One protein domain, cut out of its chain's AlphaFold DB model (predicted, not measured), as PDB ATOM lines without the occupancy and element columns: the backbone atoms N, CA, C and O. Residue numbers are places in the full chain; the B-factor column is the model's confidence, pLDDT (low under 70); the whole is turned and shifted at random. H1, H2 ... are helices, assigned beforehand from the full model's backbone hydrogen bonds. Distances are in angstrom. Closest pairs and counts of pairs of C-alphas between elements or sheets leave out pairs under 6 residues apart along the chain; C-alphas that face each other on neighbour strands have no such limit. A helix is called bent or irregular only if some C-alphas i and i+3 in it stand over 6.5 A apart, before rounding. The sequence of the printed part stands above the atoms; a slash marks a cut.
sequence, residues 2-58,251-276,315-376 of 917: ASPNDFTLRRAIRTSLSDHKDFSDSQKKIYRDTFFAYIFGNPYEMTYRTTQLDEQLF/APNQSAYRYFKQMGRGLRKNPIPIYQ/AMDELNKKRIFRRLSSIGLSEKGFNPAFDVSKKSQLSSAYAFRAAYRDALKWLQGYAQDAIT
ATOM      1  N   ALA A   2      57.901 -30.378  19.106       24.72
ATOM      2  CA  ALA A   2      58.789 -30.852  20.172       24.72
ATOM      3  C   ALA A   2      57.971 -31.667  21.189       24.72
ATOM      4  O   ALA A   2      56.828 -31.311  21.461       24.72
ATOM      5  N   SER A   3      58.546 -32.757  21.702       35.22
ATOM      6  CA  SER A   3      57.925 -33.601  22.729       35.22
ATOM      7  C   SER A   3      57.425 -32.735  23.899       35.22
ATOM      8  O   SER A   3      58.150 -31.815  24.292       35.22
ATOM      9  N   PRO A   4      56.254 -33.023  24.506       45.91
ATOM     10  CA  PRO A   4      55.790 -32.351  25.726       45.91
ATOM     11  C   PRO A   4      56.855 -32.302  26.837       45.91
ATOM     12  O   PRO A   4      56.867 -31.367  27.638       45.91
ATOM     13  N   ASN A   5      57.814 -33.240  26.813       44.72
ATOM     14  CA  ASN A   5      58.946 -33.329  27.740       44.72
ATOM     15  C   ASN A   5      60.031 -32.236  27.563       44.72
ATOM     16  O   ASN A   5      60.860 -32.087  28.455       44.72
ATOM     17  N   ASP A   6      60.031 -31.462  26.467       48.69
ATOM     18  CA  ASP A   6      61.028 -30.406  26.169       48.69
ATOM     19  C   ASP A   6      60.512 -28.967  26.394       48.69
ATOM     20  O   ASP A   6      61.218 -27.976  26.135       48.69
ATOM     21  N   PHE A   7      59.268 -28.806  26.852       60.25
ATOM     22  CA  PHE A   7      58.666 -27.495  27.092       60.25
ATOM     23  C   PHE A   7      58.783 -27.073  28.561       60.25
ATOM     24  O   PHE A   7      58.363 -27.768  29.476       60.25
ATOM     25  N   THR A   8      59.347 -25.883  28.791       76.81
ATOM     26  CA  THR A   8      59.378 -25.233  30.112       76.81
ATOM     27  C   THR A   8      58.452 -24.022  30.108       76.81
ATOM     28  O   THR A   8      58.364 -23.322  29.095       76.81
ATOM     29  N   LEU A   9      57.832 -23.698  31.248       88.75
ATOM     30  CA  LEU A   9      57.025 -22.479  31.420       88.75
ATOM     31  C   LEU A   9      57.777 -21.217  30.952       88.75
ATOM     32  O   LEU A   9      57.219 -20.324  30.320       88.75
ATOM     33  N   ARG A  10      59.098 -21.168  31.167       89.31
ATOM     34  CA  ARG A  10      59.963 -20.088  30.660       89.31
ATOM     35  C   ARG A  10      59.971 -19.982  29.136       89.31
ATOM     36  O   ARG A  10      60.038 -18.868  28.616       89.31
ATOM     37  N   ARG A  11      59.969 -21.113  28.423       89.94
ATOM     38  CA  ARG A  11      59.903 -21.151  26.957       89.94
ATOM     39  C   ARG A  11      58.535 -20.682  26.478       89.94
ATOM     40  O   ARG A  11      58.506 -19.832  25.599       89.94
ATOM     41  N   ALA A  12      57.453 -21.152  27.102       91.88
ATOM     42  CA  ALA A  12      56.091 -20.707  26.802       91.88
ATOM     43  C   ALA A  12      55.960 -19.181  26.915       91.88
ATOM     44  O   ALA A  12      55.658 -18.512  25.932       91.88
ATOM     45  N   ILE A  13      56.355 -18.617  28.064       95.75
ATOM     46  CA  ILE A  13      56.353 -17.166  28.299       95.75
ATOM     47  C   ILE A  13      57.168 -16.423  27.234       95.75
ATOM     48  O   ILE A  13      56.757 -15.368  26.759       95.75
ATOM     49  N   ARG A  14      58.348 -16.939  26.865       94.62
ATOM     50  CA  ARG A  14      59.217 -16.304  25.863       94.62
ATOM     51  C   ARG A  14      58.591 -16.320  24.470       94.62
ATOM     52  O   ARG A  14      58.683 -15.310  23.779       94.62
ATOM     53  N   THR A  15      57.999 -17.444  24.075       94.44
ATOM     54  CA  THR A  15      57.343 -17.604  22.776       94.44
ATOM     55  C   THR A  15      56.127 -16.690  22.681       94.44
ATOM     56  O   THR A  15      56.080 -15.877  21.766       94.44
ATOM     57  N   SER A  16      55.217 -16.713  23.657       95.38
ATOM     58  CA  SER A  16      54.034 -15.839  23.644       95.38
ATOM     59  C   SER A  16      54.408 -14.354  23.719       95.38
ATOM     60  O   SER A  16      53.841 -13.525  23.015       95.38
ATOM     61  N   LEU A  17      55.440 -13.993  24.492       96.50
ATOM     62  CA  LEU A  17      55.927 -12.609  24.542       96.50
ATOM     63  C   LEU A  17      56.536 -12.138  23.208       96.50
ATOM     64  O   LEU A  17      56.627 -10.932  22.976       96.50
ATOM     65  N   SER A  18      56.973 -13.051  22.336       95.69
ATOM     66  CA  SER A  18      57.571 -12.687  21.046       95.69
ATOM     67  C   SER A  18      56.576 -12.044  20.073       95.69
ATOM     68  O   SER A  18      57.013 -11.329  19.171       95.69
ATOM     69  N   ASP A  19      55.273 -12.195  20.328       94.88
ATOM     70  CA  ASP A  19      54.192 -11.514  19.607       94.88
ATOM     71  C   ASP A  19      54.006 -10.052  20.064       94.88
ATOM     72  O   ASP A  19      53.332  -9.267  19.405       94.88
ATOM     73  N   HIS A  20      54.657  -9.647  21.164       95.56
ATOM     74  CA  HIS A  20      54.549  -8.315  21.776       95.56
ATOM     75  C   HIS A  20      55.902  -7.583  21.806       95.56
ATOM     76  O   HIS A  20      56.345  -7.076  22.844       95.56
ATOM     77  N   LYS A  21      56.606  -7.542  20.667       93.19
ATOM     78  CA  LYS A  21      57.974  -6.981  20.560       93.19
ATOM     79  C   LYS A  21      58.064  -5.517  21.001       93.19
ATOM     80  O   LYS A  21      59.058  -5.140  21.634       93.19
ATOM     81  N   ASP A  22      57.001  -4.759  20.743       94.94
ATOM     82  CA  ASP A  22      56.889  -3.317  20.991       94.94
ATOM     83  C   ASP A  22      56.673  -2.955  22.466       94.94
ATOM     84  O   ASP A  22      56.703  -1.782  22.836       94.94
ATOM     85  N   PHE A  23      56.475  -3.943  23.344       97.75
ATOM     86  CA  PHE A  23      56.362  -3.678  24.774       97.75
ATOM     87  C   PHE A  23      57.654  -3.076  25.332       97.75
ATOM     88  O   PHE A  23      58.758  -3.581  25.103       97.75
ATOM     89  N   SER A  24      57.501  -2.031  26.146       97.00
ATOM     90  CA  SER A  24      58.580  -1.504  26.988       97.00
ATOM     91  C   SER A  24      59.091  -2.563  27.972       97.00
ATOM     92  O   SER A  24      58.418  -3.560  28.243       97.00
ATOM     93  N   ASP A  25      60.256  -2.343  28.582       96.44
ATOM     94  CA  ASP A  25      60.808  -3.287  29.567       96.44
ATOM     95  C   ASP A  25      59.888  -3.493  30.777       96.44
ATOM     96  O   ASP A  25      59.739  -4.616  31.264       96.44
ATOM     97  N   SER A  26      59.204  -2.431  31.215       94.81
ATOM     98  CA  SER A  26      58.207  -2.507  32.288       94.81
ATOM     99  C   SER A  26      57.012  -3.377  31.879       94.81
ATOM    100  O   SER A  26      56.631  -4.293  32.608       94.81
ATOM    101  N   GLN A  27      56.479  -3.190  30.666       97.31
ATOM    102  CA  GLN A  27      55.400  -4.030  30.132       97.31
ATOM    103  C   GLN A  27      55.836  -5.486  29.944       97.31
ATOM    104  O   GLN A  27      55.101  -6.393  30.325       97.31
ATOM    105  N   LYS A  28      57.049  -5.729  29.434       97.81
ATOM    106  CA  LYS A  28      57.630  -7.075  29.311       97.81
ATOM    107  C   LYS A  28      57.774  -7.748  30.676       97.81
ATOM    108  O   LYS A  28      57.553  -8.952  30.780       97.81
ATOM    109  N   LYS A  29      58.134  -7.004  31.729       96.44
ATOM    110  CA  LYS A  29      58.188  -7.530  33.100       96.44
ATOM    111  C   LYS A  29      56.796  -7.916  33.604       96.44
ATOM    112  O   LYS A  29      56.616  -9.056  34.021       96.44
ATOM    113  N   ILE A  30      55.822  -7.009  33.494       97.44
ATOM    114  CA  ILE A  30      54.426  -7.269  33.875       97.44
ATOM    115  C   ILE A  30      53.879  -8.478  33.123       97.44
ATOM    116  O   ILE A  30      53.278  -9.347  33.741       97.44
ATOM    117  N   TYR A  31      54.139  -8.586  31.820       98.12
ATOM    118  CA  TYR A  31      53.678  -9.710  31.013       98.12
ATOM    119  C   TYR A  31      54.214 -11.050  31.535       98.12
ATOM    120  O   TYR A  31      53.440 -11.960  31.818       98.12
ATOM    121  N   ARG A  32      55.540 -11.163  31.710       97.88
ATOM    122  CA  ARG A  32      56.187 -12.402  32.180       97.88
ATOM    123  C   ARG A  32      55.678 -12.822  33.555       97.88
ATOM    124  O   ARG A  32      55.393 -13.997  33.766       97.88
ATOM    125  N   ASP A  33      55.572 -11.860  34.468       97.38
ATOM    126  CA  ASP A  33      55.154 -12.119  35.842       97.38
ATOM    127  C   ASP A  33      53.648 -12.431  35.920       97.38
ATOM    128  O   ASP A  33      53.261 -13.296  36.697       97.38
ATOM    129  N   THR A  34      52.811 -11.821  35.069       97.88
ATOM    130  CA  THR A  34      51.372 -12.140  34.965       97.88
ATOM    131  C   THR A  34      51.142 -13.539  34.407       97.88
ATOM    132  O   THR A  34      50.347 -14.287  34.964       97.88
ATOM    133  N   PHE A  35      51.849 -13.915  33.337       97.88
ATOM    134  CA  PHE A  35      51.749 -15.258  32.759       97.88
ATOM    135  C   PHE A  35      52.154 -16.309  33.800       97.88
ATOM    136  O   PHE A  35      51.430 -17.274  34.029       97.88
ATOM    137  N   PHE A  36      53.284 -16.097  34.485       97.06
ATOM    138  CA  PHE A  36      53.710 -16.972  35.576       97.06
ATOM    139  C   PHE A  36      52.663 -17.041  36.699       97.06
ATOM    140  O   PHE A  36      52.341 -18.132  37.156       97.06
ATOM    141  N   ALA A  37      52.124 -15.894  37.124       96.75
ATOM    142  CA  ALA A  37      51.126 -15.825  38.185       96.75
ATOM    143  C   ALA A  37      49.825 -16.546  37.821       96.75
ATOM    144  O   ALA A  37      49.227 -17.159  38.698       96.75
ATOM    145  N   TYR A  38      49.410 -16.502  36.551       95.69
ATOM    146  CA  TYR A  38      48.248 -17.245  36.068       95.69
ATOM    147  C   TYR A  38      48.432 -18.751  36.274       95.69
ATOM    148  O   TYR A  38      47.598 -19.366  36.927       95.69
ATOM    149  N   ILE A  39      49.554 -19.310  35.801       94.62
ATOM    150  CA  ILE A  39      49.859 -20.746  35.914       94.62
ATOM    151  C   ILE A  39      50.046 -21.169  37.376       94.62
ATOM    152  O   ILE A  39      49.455 -22.144  37.819       94.62
ATOM    153  N   PHE A  40      50.832 -20.417  38.150       94.12
ATOM    154  CA  PHE A  40      51.078 -20.715  39.566       94.12
ATOM    155  C   PHE A  40      49.806 -20.620  40.425       94.12
ATOM    156  O   PHE A  40      49.607 -21.410  41.343       94.12
ATOM    157  N   GLY A  41      48.976 -19.613  40.160       92.81
ATOM    158  CA  GLY A  41      47.846 -19.237  41.001       92.81
ATOM    159  C   GLY A  41      46.531 -19.932  40.711       92.81
ATOM    160  O   GLY A  41      45.594 -19.767  41.487       92.81
ATOM    161  N   ASN A  42      46.458 -20.665  39.603       91.25
ATOM    162  CA  ASN A  42      45.246 -21.318  39.125       91.25
ATOM    163  C   ASN A  42      44.537 -22.196  40.180       91.25
ATOM    164  O   ASN A  42      43.340 -22.008  40.370       91.25
ATOM    165  N   PRO A  43      45.246 -23.012  40.978       90.94
ATOM    166  CA  PRO A  43      44.631 -23.823  42.034       90.94
ATOM    167  C   PRO A  43      44.046 -22.998  43.187       90.94
ATOM    168  O   PRO A  43      42.962 -23.285  43.678       90.94
ATOM    169  N   TYR A  44      44.729 -21.924  43.597       93.56
ATOM    170  CA  TYR A  44      44.251 -21.050  44.673       93.56
ATOM    171  C   TYR A  44      43.033 -20.228  44.250       93.56
ATOM    172  O   TYR A  44      42.180 -19.906  45.078       93.56
ATOM    173  N   GLU A  45      42.981 -19.840  42.973       92.94
ATOM    174  CA  GLU A  45      41.793 -19.223  42.392       92.94
ATOM    175  C   GLU A  45      40.638 -20.215  42.347       92.94
ATOM    176  O   GLU A  45      39.570 -19.863  42.840       92.94
ATOM    177  N   MET A  46      40.875 -21.440  41.859       89.38
ATOM    178  CA  MET A  46      39.865 -22.491  41.810       89.38
ATOM    179  C   MET A  46      39.303 -22.755  43.202       89.38
ATOM    180  O   MET A  46      38.114 -22.546  43.386       89.38
ATOM    181  N   THR A  47      40.143 -23.099  44.181       90.69
ATOM    182  CA  THR A  47      39.714 -23.371  45.559       90.69
ATOM    183  C   THR A  47      38.903 -22.216  46.141       90.69
ATOM    184  O   THR A  47      37.838 -22.416  46.720       90.69
ATOM    185  N   TYR A  48      39.367 -20.969  45.983       92.62
ATOM    186  CA  TYR A  48      38.596 -19.820  46.462       92.62
ATOM    187  C   TYR A  48      37.266 -19.673  45.723       92.62
ATOM    188  O   TYR A  48      36.283 -19.269  46.319       92.62
ATOM    189  N   ARG A  49      37.222 -19.935  44.423       89.31
ATOM    190  CA  ARG A  49      36.012 -19.778  43.627       89.31
ATOM    191  C   ARG A  49      34.993 -20.879  43.928       89.31
ATOM    192  O   ARG A  49      33.837 -20.548  44.150       89.31
ATOM    193  N   THR A  50      35.417 -22.140  43.967       85.62
ATOM    194  CA  THR A  50      34.555 -23.304  44.217       85.62
ATOM    195  C   THR A  50      34.042 -23.319  45.647       85.62
ATOM    196  O   THR A  50      32.852 -23.486  45.832       85.62
ATOM    197  N   THR A  51      34.862 -22.972  46.648       88.19
ATOM    198  CA  THR A  51      34.353 -22.800  48.027       88.19
ATOM    199  C   THR A  51      33.216 -21.784  48.121       88.19
ATOM    200  O   THR A  51      32.313 -21.956  48.918       88.19
ATOM    201  N   GLN A  52      33.249 -20.705  47.331       86.69
ATOM    202  CA  GLN A  52      32.202 -19.670  47.339       86.69
ATOM    203  C   GLN A  52      30.984 -20.043  46.490       86.69
ATOM    204  O   GLN A  52      29.940 -19.412  46.633       86.69
ATOM    205  N   LEU A  53      31.148 -20.992  45.567       82.62
ATOM    206  CA  LEU A  53      30.062 -21.572  44.789       82.62
ATOM    207  C   LEU A  53      29.320 -22.602  45.644       82.62
ATOM    208  O   LEU A  53      28.122 -22.464  45.843       82.62
ATOM    209  N   ASP A  54      30.053 -23.562  46.201       81.19
ATOM    210  CA  ASP A  54      29.524 -24.691  46.967       81.19
ATOM    211  C   ASP A  54      28.869 -24.239  48.282       81.19
ATOM    212  O   ASP A  54      27.821 -24.752  48.639       81.19
ATOM    213  N   GLU A  55      29.395 -23.197  48.949       79.19
ATOM    214  CA  GLU A  55      28.748 -22.539  50.109       79.19
ATOM    215  C   GLU A  55      27.340 -21.989  49.789       79.19
ATOM    216  O   GLU A  55      26.616 -21.569  50.686       79.19
ATOM    217  N   GLN A  56      26.963 -21.889  48.514       74.81
ATOM    218  CA  GLN A  56      25.646 -21.416  48.087       74.81
ATOM    219  C   GLN A  56      24.825 -22.525  47.437       74.81
ATOM    220  O   GLN A  56      23.637 -22.585  47.694       74.81
ATOM    221  N   LEU A  57      25.454 -23.380  46.620       73.56
ATOM    222  CA  LEU A  57      24.767 -24.522  46.012       73.56
ATOM    223  C   LEU A  57      24.291 -25.522  47.068       73.56
ATOM    224  O   LEU A  57      23.248 -26.134  46.890       73.56
ATOM    225  N   PHE A  58      25.066 -25.695  48.138       75.12
ATOM    226  CA  PHE A  58      24.748 -26.589  49.245       75.12
ATOM    227  C   PHE A  58      24.195 -25.745  50.397       75.12
ATOM    228  O   PHE A  58      24.908 -25.465  51.370       75.12
ATOM    229  N   ALA A 251      35.831 -19.889  36.034       78.94
ATOM    230  CA  ALA A 251      36.987 -19.013  36.198       78.94
ATOM    231  C   ALA A 251      36.815 -17.735  35.340       78.94
ATOM    232  O   ALA A 251      36.391 -17.846  34.185       78.94
ATOM    233  N   PRO A 252      37.147 -16.519  35.835       79.75
ATOM    234  CA  PRO A 252      36.944 -15.260  35.105       79.75
ATOM    235  C   PRO A 252      37.790 -15.067  33.826       79.75
ATOM    236  O   PRO A 252      38.632 -14.172  33.757       79.75
ATOM    237  N   ASN A 253      37.507 -15.821  32.767       77.06
ATOM    238  CA  ASN A 253      38.245 -15.851  31.496       77.06
ATOM    239  C   ASN A 253      38.248 -14.519  30.708       77.06
ATOM    240  O   ASN A 253      39.148 -14.267  29.908       77.06
ATOM    241  N   GLN A 254      37.286 -13.627  30.958       78.56
ATOM    242  CA  GLN A 254      37.202 -12.307  30.317       78.56
ATOM    243  C   GLN A 254      37.788 -11.170  31.172       78.56
ATOM    244  O   GLN A 254      37.915 -10.036  30.701       78.56
ATOM    245  N   SER A 255      38.151 -11.428  32.434       87.62
ATOM    246  CA  SER A 255      38.594 -10.382  33.359       87.62
ATOM    247  C   SER A 255      39.774 -10.814  34.221       87.62
ATOM    248  O   SER A 255      39.613 -11.282  35.348       87.62
ATOM    249  N   ALA A 256      40.981 -10.499  33.741       91.75
ATOM    250  CA  ALA A 256      42.222 -10.682  34.493       91.75
ATOM    251  C   ALA A 256      42.149 -10.070  35.907       91.75
ATOM    252  O   ALA A 256      42.590 -10.677  36.875       91.75
ATOM    253  N   TYR A 257      41.546  -8.883  36.066       93.75
ATOM    254  CA  TYR A 257      41.399  -8.260  37.388       93.75
ATOM    255  C   TYR A 257      40.541  -9.103  38.341       93.75
ATOM    256  O   TYR A 257      40.929  -9.284  39.493       93.75
ATOM    257  N   ARG A 258      39.390  -9.619  37.879       91.25
ATOM    258  CA  ARG A 258      38.523 -10.466  38.713       91.25
ATOM    259  C   ARG A 258      39.229 -11.766  39.085       91.25
ATOM    260  O   ARG A 258      39.250 -12.089  40.267       91.25
ATOM    261  N   TYR A 259      39.875 -12.417  38.116       93.50
ATOM    262  CA  TYR A 259      40.666 -13.627  38.342       93.50
ATOM    263  C   TYR A 259      41.739 -13.405  39.417       93.50
ATOM    264  O   TYR A 259      41.745 -14.062  40.453       93.50
ATOM    265  N   PHE A 260      42.604 -12.399  39.246       96.25
ATOM    266  CA  PHE A 260      43.681 -12.145  40.205       96.25
ATOM    267  C   PHE A 260      43.178 -11.634  41.563       96.25
ATOM    268  O   PHE A 260      43.830 -11.860  42.582       96.25
ATOM    269  N   LYS A 261      41.996 -11.008  41.619       95.75
ATOM    270  CA  LYS A 261      41.328 -10.671  42.884       95.75
ATOM    271  C   LYS A 261      40.850 -11.923  43.625       95.75
ATOM    272  O   LYS A 261      41.033 -11.980  44.839       95.75
ATOM    273  N   GLN A 262      40.266 -12.897  42.925       94.38
ATOM    274  CA  GLN A 262      39.870 -14.193  43.491       94.38
ATOM    275  C   GLN A 262      41.108 -14.988  43.943       94.38
ATOM    276  O   GLN A 262      41.216 -15.309  45.124       94.38
ATOM    277  N   MET A 263      42.116 -15.140  43.076       94.81
ATOM    278  CA  MET A 263      43.415 -15.745  43.415       94.81
ATOM    279  C   MET A 263      44.052 -15.111  44.661       94.81
ATOM    280  O   MET A 263      44.505 -15.806  45.569       94.81
ATOM    281  N   GLY A 264      44.090 -13.775  44.730       96.62
ATOM    282  CA  GLY A 264      44.660 -13.058  45.869       96.62
ATOM    283  C   GLY A 264      43.893 -13.292  47.175       96.62
ATOM    284  O   GLY A 264      44.498 -13.263  48.245       96.62
ATOM    285  N   ARG A 265      42.577 -13.536  47.118       96.38
ATOM    286  CA  ARG A 265      41.793 -13.944  48.294       96.38
ATOM    287  C   ARG A 265      42.119 -15.379  48.703       96.38
ATOM    288  O   ARG A 265      42.303 -15.599  49.897       96.38
ATOM    289  N   GLY A 266      42.254 -16.293  47.741       94.88
ATOM    290  CA  GLY A 266      42.673 -17.678  47.973       94.88
ATOM    291  C   GLY A 266      44.020 -17.772  48.690       94.88
ATOM    292  O   GLY A 266      44.091 -18.345  49.770       94.88
ATOM    293  N   LEU A 267      45.053 -17.099  48.168       93.50
ATOM    294  CA  LEU A 267      46.389 -17.053  48.786       93.50
ATOM    295  C   LEU A 267      46.400 -16.430  50.187       93.50
ATOM    296  O   LEU A 267      47.199 -16.811  51.034       93.50
ATOM    297  N   ARG A 268      45.538 -15.442  50.442       94.50
ATOM    298  CA  ARG A 268      45.448 -14.812  51.764       94.50
ATOM    299  C   ARG A 268      44.754 -15.718  52.782       94.50
ATOM    300  O   ARG A 268      45.131 -15.704  53.948       94.50
ATOM    301  N   LYS A 269      43.715 -16.452  52.362       93.75
ATOM    302  CA  LYS A 269      43.054 -17.459  53.209       93.75
ATOM    303  C   LYS A 269      43.997 -18.636  53.494       93.75
ATOM    304  O   LYS A 269      43.949 -19.178  54.591       93.75
ATOM    305  N   ASN A 270      44.870 -18.961  52.541       93.75
ATOM    306  CA  ASN A 270      45.750 -20.123  52.575       93.75
ATOM    307  C   ASN A 270      47.215 -19.744  52.293       93.75
ATOM    308  O   ASN A 270      47.662 -19.823  51.143       93.75
ATOM    309  N   PRO A 271      47.967 -19.298  53.315       90.06
ATOM    310  CA  PRO A 271      49.391 -19.017  53.177       90.06
ATOM    311  C   PRO A 271      50.181 -20.244  52.698       90.06
ATOM    312  O   PRO A 271      49.845 -21.376  53.030       90.06
ATOM    313  N   ILE A 272      51.262 -20.016  51.943       90.38
ATOM    314  CA  ILE A 272      52.154 -21.099  51.496       90.38
ATOM    315  C   ILE A 272      52.923 -21.645  52.716       90.38
ATOM    316  O   ILE A 272      53.628 -20.835  53.345       90.38
ATOM    317  N   PRO A 273      52.853 -22.959  53.007       88.25
ATOM    318  CA  PRO A 273      53.553 -23.579  54.132       88.25
ATOM    319  C   PRO A 273      55.070 -23.473  53.994       88.25
ATOM    320  O   PRO A 273      55.611 -23.370  52.884       88.25
ATOM    321  N   ILE A 274      55.758 -23.493  55.132       82.81
ATOM    322  CA  ILE A 274      57.218 -23.590  55.178       82.81
ATOM    323  C   ILE A 274      57.603 -25.054  54.965       82.81
ATOM    324  O   ILE A 274      56.895 -25.957  55.380       82.81
ATOM    325  N   TYR A 275      58.720 -25.278  54.287       83.12
ATOM    326  CA  TYR A 275      59.290 -26.610  54.104       83.12
ATOM    327  C   TYR A 275      59.769 -27.218  55.429       83.12
ATOM    328  O   TYR A 275      60.718 -26.696  56.022       83.12
ATOM    329  N   GLN A 276      59.161 -28.334  55.837       80.75
ATOM    330  CA  GLN A 276      59.562 -29.142  56.990       80.75
ATOM    331  C   GLN A 276      59.634 -30.622  56.604       80.75
ATOM    332  O   GLN A 276      58.716 -31.133  55.967       80.75
ATOM    333  N   ALA A 315      54.380 -27.032  50.356       86.75
ATOM    334  CA  ALA A 315      55.435 -26.406  51.138       86.75
ATOM    335  C   ALA A 315      56.612 -25.936  50.277       86.75
ATOM    336  O   ALA A 315      57.004 -26.553  49.279       86.75
ATOM    337  N   MET A 316      57.190 -24.798  50.658       87.06
ATOM    338  CA  MET A 316      58.332 -24.215  49.962       87.06
ATOM    339  C   MET A 316      59.388 -23.740  50.943       87.06
ATOM    340  O   MET A 316      59.077 -23.133  51.966       87.06
ATOM    341  N   ASP A 317      60.656 -23.934  50.581       85.50
ATOM    342  CA  ASP A 317      61.739 -23.292  51.311       85.50
ATOM    343  C   ASP A 317      61.639 -21.760  51.202       85.50
ATOM    344  O   ASP A 317      61.093 -21.183  50.249       85.50
ATOM    345  N   GLU A 318      62.218 -21.085  52.190       88.25
ATOM    346  CA  GLU A 318      62.184 -19.630  52.322       88.25
ATOM    347  C   GLU A 318      62.727 -18.881  51.091       88.25
ATOM    348  O   GLU A 318      62.233 -17.805  50.733       88.25
ATOM    349  N   LEU A 319      63.745 -19.420  50.415       89.00
ATOM    350  CA  LEU A 319      64.353 -18.778  49.248       89.00
ATOM    351  C   LEU A 319      63.429 -18.863  48.030       89.00
ATOM    352  O   LEU A 319      63.239 -17.867  47.321       89.00
ATOM    353  N   ASN A 320      62.833 -20.028  47.796       87.12
ATOM    354  CA  ASN A 320      61.875 -20.276  46.731       87.12
ATOM    355  C   ASN A 320      60.581 -19.486  46.953       87.12
ATOM    356  O   ASN A 320      60.129 -18.814  46.016       87.12
ATOM    357  N   LYS A 321      60.058 -19.449  48.186       90.69
ATOM    358  CA  LYS A 321      58.903 -18.621  48.569       90.69
ATOM    359  C   LYS A 321      59.169 -17.137  48.293       90.69
ATOM    360  O   LYS A 321      58.414 -16.490  47.559       90.69
ATOM    361  N   LYS A 322      60.311 -16.600  48.749       91.12
ATOM    362  CA  LYS A 322      60.734 -15.210  48.461       91.12
ATOM    363  C   LYS A 322      60.894 -14.940  46.967       91.12
ATOM    364  O   LYS A 322      60.526 -13.862  46.491       91.12
ATOM    365  N   ARG A 323      61.442 -15.889  46.202       90.81
ATOM    366  CA  ARG A 323      61.595 -15.770  44.742       90.81
ATOM    367  C   ARG A 323      60.240 -15.659  44.044       90.81
ATOM    368  O   ARG A 323      60.105 -14.829  43.144       90.81
ATOM    369  N   ILE A 324      59.264 -16.471  44.445       91.81
ATOM    370  CA  ILE A 324      57.907 -16.452  43.885       91.81
ATOM    371  C   ILE A 324      57.221 -15.133  44.226       91.81
ATOM    372  O   ILE A 324      56.840 -14.408  43.307       91.81
ATOM    373  N   PHE A 325      57.169 -14.733  45.499       93.12
ATOM    374  CA  PHE A 325      56.516 -13.476  45.875       93.12
ATOM    375  C   PHE A 325      57.189 -12.233  45.280       93.12
ATOM    376  O   PHE A 325      56.505 -11.263  44.966       93.12
ATOM    377  N   ARG A 326      58.502 -12.261  45.013       93.25
ATOM    378  CA  ARG A 326      59.183 -11.187  44.267       93.25
ATOM    379  C   ARG A 326      58.702 -11.063  42.816       93.25
ATOM    380  O   ARG A 326      58.695  -9.961  42.272       93.25
ATOM    381  N   ARG A 327      58.345 -12.176  42.166       92.38
ATOM    382  CA  ARG A 327      57.723 -12.146  40.832       92.38
ATOM    383  C   ARG A 327      56.294 -11.626  40.922       92.38
ATOM    384  O   ARG A 327      55.953 -10.686  40.215       92.38
ATOM    385  N   LEU A 328      55.501 -12.190  41.831       95.44
ATOM    386  CA  LEU A 328      54.087 -11.851  42.021       95.44
ATOM    387  C   LEU A 328      53.871 -10.378  42.421       95.44
ATOM    388  O   LEU A 328      52.919  -9.741  41.966       95.44
ATOM    389  N   SER A 329      54.785  -9.795  43.200       95.38
ATOM    390  CA  SER A 329      54.655  -8.416  43.680       95.38
ATOM    391  C   SER A 329      54.663  -7.372  42.565       95.38
ATOM    392  O   SER A 329      54.096  -6.295  42.737       95.38
ATOM    393  N   SER A 330      55.235  -7.680  41.397       93.94
ATOM    394  CA  SER A 330      55.260  -6.746  40.268       93.94
ATOM    395  C   SER A 330      53.878  -6.463  39.691       93.94
ATOM    396  O   SER A 330      53.644  -5.376  39.165       93.94
ATOM    397  N   ILE A 331      52.964  -7.422  39.832       96.00
ATOM    398  CA  ILE A 331      51.566  -7.275  39.442       96.00
ATOM    399  C   ILE A 331      50.676  -6.902  40.631       96.00
ATOM    400  O   ILE A 331      49.483  -6.695  40.456       96.00
ATOM    401  N   GLY A 332      51.252  -6.764  41.830       95.31
ATOM    402  CA  GLY A 332      50.538  -6.439  43.061       95.31
ATOM    403  C   GLY A 332      50.013  -7.645  43.836       95.31
ATOM    404  O   GLY A 332      49.177  -7.464  44.714       95.31
ATOM    405  N   LEU A 333      50.463  -8.867  43.538       95.38
ATOM    406  CA  LEU A 333      50.126 -10.050  44.333       95.38
ATOM    407  C   LEU A 333      51.128 -10.254  45.473       95.38
ATOM    408  O   LEU A 333      52.343 -10.210  45.278       95.38
ATOM    409  N   SER A 334      50.604 -10.510  46.666       92.44
ATOM    410  CA  SER A 334      51.362 -10.809  47.884       92.44
ATOM    411  C   SER A 334      50.530 -11.702  48.807       92.44
ATOM    412  O   SER A 334      49.367 -11.972  48.515       92.44
ATOM    413  N   GLU A 335      51.074 -12.080  49.963       88.00
ATOM    414  CA  GLU A 335      50.319 -12.763  51.029       88.00
ATOM    415  C   GLU A 335      49.107 -11.947  51.519       88.00
ATOM    416  O   GLU A 335      48.120 -12.497  51.991       88.00
ATOM    417  N   LYS A 336      49.119 -10.617  51.338       90.69
ATOM    418  CA  LYS A 336      47.979  -9.737  51.663       90.69
ATOM    419  C   LYS A 336      46.892  -9.723  50.577       90.69
ATOM    420  O   LYS A 336      45.879  -9.036  50.725       90.69
ATOM    421  N   GLY A 337      47.098 -10.454  49.484       93.75
ATOM    422  CA  GLY A 337      46.218 -10.525  48.322       93.75
ATOM    423  C   GLY A 337      46.659  -9.632  47.160       93.75
ATOM    424  O   GLY A 337      47.844  -9.326  47.008       93.75
ATOM    425  N   PHE A 338      45.694  -9.247  46.318       96.62
ATOM    426  CA  PHE A 338      45.920  -8.546  45.050       96.62
ATOM    427  C   PHE A 338      45.648  -7.040  45.143       96.62
ATOM    428  O   PHE A 338      44.498  -6.615  45.243       96.62
ATOM    429  N   ASN A 339      46.712  -6.242  45.062       95.44
ATOM    430  CA  ASN A 339      46.708  -4.781  45.110       95.44
ATOM    431  C   ASN A 339      47.677  -4.220  44.045       95.44
ATOM    432  O   ASN A 339      48.837  -3.936  44.356       95.44
ATOM    433  N   PRO A 340      47.253  -4.102  42.772       94.75
ATOM    434  CA  PRO A 340      48.121  -3.646  41.689       94.75
ATOM    435  C   PRO A 340      48.541  -2.184  41.879       94.75
ATOM    436  O   PRO A 340      47.710  -1.309  42.112       94.75
ATOM    437  N   ALA A 341      49.835  -1.898  41.704       91.88
ATOM    438  CA  ALA A 341      50.381  -0.534  41.753       91.88
ATOM    439  C   ALA A 341      50.105   0.288  40.474       91.88
ATOM    440  O   ALA A 341      50.533   1.435  40.356       91.88
ATOM    441  N   PHE A 342      49.418  -0.298  39.490       91.31
ATOM    442  CA  PHE A 342      49.001   0.356  38.256       91.31
ATOM    443  C   PHE A 342      47.480   0.311  38.116       91.31
ATOM    444  O   PHE A 342      46.824  -0.643  38.527       91.31
ATOM    445  N   ASP A 343      46.921   1.336  37.476       90.25
ATOM    446  CA  ASP A 343      45.492   1.406  37.186       90.25
ATOM    447  C   ASP A 343      45.104   0.372  36.117       90.25
ATOM    448  O   ASP A 343      45.328   0.564  34.917       90.25
ATOM    449  N   VAL A 344      44.513  -0.732  36.577       89.81
ATOM    450  CA  VAL A 344      44.044  -1.863  35.764       89.81
ATOM    451  C   VAL A 344      42.939  -1.490  34.770       89.81
ATOM    452  O   VAL A 344      42.716  -2.236  33.816       89.81
ATOM    453  N   SER A 345      42.262  -0.349  34.950       87.25
ATOM    454  CA  SER A 345      41.186   0.104  34.061       87.25
ATOM    455  C   SER A 345      41.708   0.780  32.787       87.25
ATOM    456  O   SER A 345      40.990   0.858  31.786       87.25
ATOM    457  N   LYS A 346      42.980   1.216  32.770       91.56
ATOM    458  CA  LYS A 346      43.573   1.904  31.613       91.56
ATOM    459  C   LYS A 346      43.516   1.032  30.364       91.56
ATOM    460  O   LYS A 346      44.025  -0.090  30.347       91.56
ATOM    461  N   LYS A 347      42.939   1.580  29.292       89.62
ATOM    462  CA  LYS A 347      42.802   0.916  27.982       89.62
ATOM    463  C   LYS A 347      43.987   1.148  27.035       89.62
ATOM    464  O   LYS A 347      44.148   0.386  26.091       89.62
ATOM    465  N   SER A 348      44.821   2.161  27.292       92.88
ATOM    466  CA  SER A 348      45.968   2.509  26.437       92.88
ATOM    467  C   SER A 348      46.936   1.334  26.261       92.88
ATOM    468  O   SER A 348      47.339   0.715  27.250       92.88
ATOM    469  N   GLN A 349      47.363   1.081  25.021       90.00
ATOM    470  CA  GLN A 349      48.339   0.039  24.677       90.00
ATOM    471  C   GLN A 349      49.714   0.267  25.319       90.00
ATOM    472  O   GLN A 349      50.454  -0.686  25.539       90.00
ATOM    473  N   LEU A 350      50.037   1.510  25.692       90.56
ATOM    474  CA  LEU A 350      51.287   1.863  26.377       90.56
ATOM    475  C   LEU A 350      51.253   1.570  27.887       90.56
ATOM    476  O   LEU A 350      52.256   1.732  28.579       90.56
ATOM    477  N   SER A 351      50.100   1.178  28.433       94.25
ATOM    478  CA  SER A 351      49.944   0.943  29.870       94.25
ATOM    479  C   SER A 351      50.389  -0.461  30.293       94.25
ATOM    480  O   SER A 351      50.254  -1.432  29.545       94.25
ATOM    481  N   SER A 352      50.829  -0.598  31.548       95.62
ATOM    482  CA  SER A 352      51.039  -1.906  32.186       95.62
ATOM    483  C   SER A 352      49.756  -2.742  32.245       95.62
ATOM    484  O   SER A 352      49.816  -3.961  32.132       95.62
ATOM    485  N   ALA A 353      48.589  -2.095  32.343       94.75
ATOM    486  CA  ALA A 353      47.291  -2.767  32.331       94.75
ATOM    487  C   ALA A 353      47.011  -3.494  31.005       94.75
ATOM    488  O   ALA A 353      46.375  -4.548  31.005       94.75
ATOM    489  N   TYR A 354      47.510  -2.969  29.880       94.94
ATOM    490  CA  TYR A 354      47.423  -3.655  28.591       94.94
ATOM    491  C   TYR A 354      48.273  -4.930  28.572       94.94
ATOM    492  O   TYR A 354      47.755  -5.994  28.241       94.94
ATOM    493  N   ALA A 355      49.535  -4.847  29.007       97.12
ATOM    494  CA  ALA A 355      50.430  -6.006  29.086       97.12
ATOM    495  C   ALA A 355      49.914  -7.084  30.055       97.12
ATOM    496  O   ALA A 355      49.995  -8.271  29.751       97.12
ATOM    497  N   PHE A 356      49.329  -6.672  31.182       97.25
ATOM    498  CA  PHE A 356      48.666  -7.547  32.151       97.25
ATOM    499  C   PHE A 356      47.505  -8.337  31.521       97.25
ATOM    500  O   PHE A 356      47.469  -9.562  31.605       97.25
ATOM    501  N   ARG A 357      46.579  -7.666  30.819       95.75
ATOM    502  CA  ARG A 357      45.457  -8.347  30.141       95.75
ATOM    503  C   ARG A 357      45.918  -9.237  28.984       95.75
ATOM    504  O   ARG A 357      45.367 -10.319  28.809       95.75
ATOM    505  N   ALA A 358      46.914  -8.793  28.214       95.56
ATOM    506  CA  ALA A 358      47.487  -9.583  27.126       95.56
ATOM    507  C   ALA A 358      48.108 -10.883  27.654       95.56
ATOM    508  O   ALA A 358      47.772 -11.955  27.165       95.56
ATOM    509  N   ALA A 359      48.927 -10.799  28.706       97.44
ATOM    510  CA  ALA A 359      49.543 -11.968  29.324       97.44
ATOM    511  C   ALA A 359      48.523 -12.958  29.881       97.44
ATOM    512  O   ALA A 359      48.691 -14.154  29.692       97.44
ATOM    513  N   TYR A 360      47.467 -12.472  30.543       95.69
ATOM    514  CA  TYR A 360      46.399 -13.329  31.055       95.69
ATOM    515  C   TYR A 360      45.727 -14.136  29.934       95.69
ATOM    516  O   TYR A 360      45.645 -15.358  30.017       95.69
ATOM    517  N   ARG A 361      45.313 -13.464  28.850       93.31
ATOM    518  CA  ARG A 361      44.690 -14.118  27.689       93.31
ATOM    519  C   ARG A 361      45.634 -15.121  27.026       93.31
ATOM    520  O   ARG A 361      45.215 -16.219  26.675       93.31
ATOM    521  N   ASP A 362      46.891 -14.737  26.832       95.31
ATOM    522  CA  ASP A 362      47.867 -15.587  26.156       95.31
ATOM    523  C   ASP A 362      48.243 -16.803  27.027       95.31
ATOM    524  O   ASP A 362      48.440 -17.890  26.489       95.31
ATOM    525  N   ALA A 363      48.286 -16.649  28.357       93.94
ATOM    526  CA  ALA A 363      48.518 -17.742  29.301       93.94
ATOM    527  C   ALA A 363      47.343 -18.725  29.359       93.94
ATOM    528  O   ALA A 363      47.576 -19.930  29.324       93.94
ATOM    529  N   LEU A 364      46.103 -18.221  29.385       89.12
ATOM    530  CA  LEU A 364      44.888 -19.035  29.279       89.12
ATOM    531  C   LEU A 364      44.900 -19.863  27.987       89.12
ATOM    532  O   LEU A 364      44.836 -21.088  28.046       89.12
ATOM    533  N   LYS A 365      45.082 -19.203  26.834       86.25
ATOM    534  CA  LYS A 365      45.127 -19.868  25.524       86.25
ATOM    535  C   LYS A 365      46.244 -20.909  25.447       86.25
ATOM    536  O   LYS A 365      46.056 -21.981  24.878       86.25
ATOM    537  N   TRP A 366      47.420 -20.584  25.984       90.56
ATOM    538  CA  TRP A 366      48.549 -21.506  26.001       90.56
ATOM    539  C   TRP A 366      48.267 -22.738  26.864       90.56
ATOM    540  O   TRP A 366      48.537 -23.846  26.413       90.56
ATOM    541  N   LEU A 367      47.719 -22.553  28.070       86.75
ATOM    542  CA  LEU A 367      47.424 -23.656  28.982       86.75
ATOM    543  C   LEU A 367      46.376 -24.606  28.387       86.75
ATOM    544  O   LEU A 367      46.602 -25.808  28.407       86.75
ATOM    545  N   GLN A 368      45.299 -24.072  27.796       80.25
ATOM    546  CA  GLN A 368      44.266 -24.872  27.123       80.25
ATOM    547  C   GLN A 368      44.847 -25.706  25.973       80.25
ATOM    548  O   GLN A 368      44.626 -26.909  25.907       80.25
ATOM    549  N   GLY A 369      45.649 -25.092  25.093       79.44
ATOM    550  CA  GLY A 369      46.286 -25.826  23.995       79.44
ATOM    551  C   GLY A 369      47.281 -26.883  24.483       79.44
ATOM    552  O   GLY A 369      47.314 -27.991  23.959       79.44
ATOM    553  N   TYR A 370      48.069 -26.561  25.512       83.19
ATOM    554  CA  TYR A 370      49.047 -27.494  26.068       83.19
ATOM    555  C   TYR A 370      48.392 -28.667  26.809       83.19
ATOM    556  O   TYR A 370      48.921 -29.773  26.746       83.19
ATOM    557  N   ALA A 371      47.258 -28.457  27.484       78.75
ATOM    558  CA  ALA A 371      46.511 -29.533  28.131       78.75
ATOM    559  C   ALA A 371      46.013 -30.568  27.113       78.75
ATOM    560  O   ALA A 371      46.293 -31.751  27.281       78.75
ATOM    561  N   GLN A 372      45.426 -30.119  25.998       75.75
ATOM    562  CA  GLN A 372      44.980 -31.000  24.910       75.75
ATOM    563  C   GLN A 372      46.130 -31.817  24.292       75.75
ATOM    564  O   GLN A 372      45.992 -33.015  24.029       75.75
ATOM    565  N   ASP A 373      47.302 -31.201  24.115       77.00
ATOM    566  CA  ASP A 373      48.504 -31.915  23.672       77.00
ATOM    567  C   ASP A 373      48.999 -32.927  24.726       77.00
ATOM    568  O   ASP A 373      49.509 -33.990  24.372       77.00
ATOM    569  N   ALA A 374      48.882 -32.600  26.019       73.06
ATOM    570  CA  ALA A 374      49.382 -33.420  27.125       73.06
ATOM    571  C   ALA A 374      48.540 -34.681  27.376       73.06
ATOM    572  O   ALA A 374      49.101 -35.710  27.754       73.06
ATOM    573  N   ILE A 375      47.228 -34.614  27.143       72.25
ATOM    574  CA  ILE A 375      46.309 -35.760  27.256       72.25
ATOM    575  C   ILE A 375      46.256 -36.615  25.981       72.25
ATOM    576  O   ILE A 375      45.600 -37.652  25.953       72.25
ATOM    577  N   THR A 376      46.919 -36.197  24.901       78.38
ATOM    578  CA  THR A 376      46.984 -36.993  23.672       78.38
ATOM    579  C   THR A 376      48.093 -38.038  23.791       78.38
ATOM    580  O   THR A 376      49.274 -37.714  23.956       78.38
TER     581      THR A 376
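Overview. This is residues 2 to 58, 251 to 276 and 315 to 376 of the 917 residues of the protein "DUF1254 domain-containing protein" of Verrucomicrobiaceae bacterium (UniProt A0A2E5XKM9). A long bent helix, H2, runs through the domain: its first arm, H2a, makes the core, with H5, H1 and H4 packed round it at steep angles, and its second arm, H2b, turns away and is crossed by H3, so that the far end of H2b, with residues 52 to 58, sticks out. H5, 32.0 A long, slants over H2a with the largest contact there, and a long link without a named element, residues 332 to 351, leads to it from H4. The printed part has 145 residues with five named helices, in the order H1, H2, H3, H4, H5, and no named strand; the class is all helix, with 93 residues in named elements. The whole is compact, with a radius of gyration of the C-alphas of 15.7 A and spans of 45 by 40 by 37 A.

Along the chain. H2 takes residues 25 to 57 and by its hydrogen bonds was assigned as one helix, but it is bent: C-alphas 40 and 43 are 7.6 A apart, where about 5 A is found in a regular helix. Its arm H2a is residues 25 to 40, 22.3 A from first to last C-alpha, beginning at C-alpha 25 at (60.808, -3.287, 29.567). Its arm H2b is residues 43 to 57, 20.3 A long; residues 41 and 42 belong to neither arm. H5 is residues 352 to 374, 32.0 A long, and ends at C-alpha 374 at (49.382, -33.420, 27.125). H1 is residues 9 to 17, 12.1 A long, and begins at C-alpha 9 at (57.025, -22.479, 31.420). H3 is residues 256 to 269, 19.9 A long, and H4 is residues 318 to 331, 20.8 A long.

Arrangement. H2 is the hub, touching four other helices, and its two arms stand at a steep tilt of 55 degrees. H2a and H5 touch with 25 pairs of C-alphas within 8 A, the closest being those of Tyr 31 and Ala 359, 5.0 A apart; they run the same way at a steep tilt of 40 degrees. H2a touches H1, closest at the C-alphas of Ile 13 and Arg 32, 6.1 A apart, opposite ways at a steep tilt of 46 degrees. H4 touches H2a with residues 327 to 331 alone, closest at the C-alphas of Asp 33 and Arg 327, 5.6 A apart, opposite ways at a steep tilt of 58 degrees. H2b touches H3 with residues 44 to 49 alone, closest at the C-alphas of Glu 45 and Met 263, 4.0 A apart; their lines are about perpendicular, at 86 degrees. H1 and H5 only just touch, with 3 pairs of C-alphas within 8 A. H3 and H5 also only just touch, with 3 such pairs, H3 with residue 256 alone. H3 and H4 are apart. Every O i to N i+4 pair is within hydrogen-bond range in H1, H2a, H3 and H5; the figures are 9 of 11 in H2b and 8 of 10 in H4.

Size, cuts and confidence. The two C-alphas farthest apart are those of Asp 22 and Phe 58, at 48.7 A. Residues 59 to 250 are cut out, with 19.4 A from C-alpha 58 to C-alpha 251, and residues 277 to 314 are cut out, with 7.7 A from C-alpha 276 to C-alpha 315. Of the links that are printed whole, H1 to H2 is short and H4 to H5, with 20 residues, is long. Within that long link, residues 333 to 334 pair with residues 337 to 338, antiparallel. The mean pLDDT of the printed part is 88.7, and residues 2 to 7 are under 70.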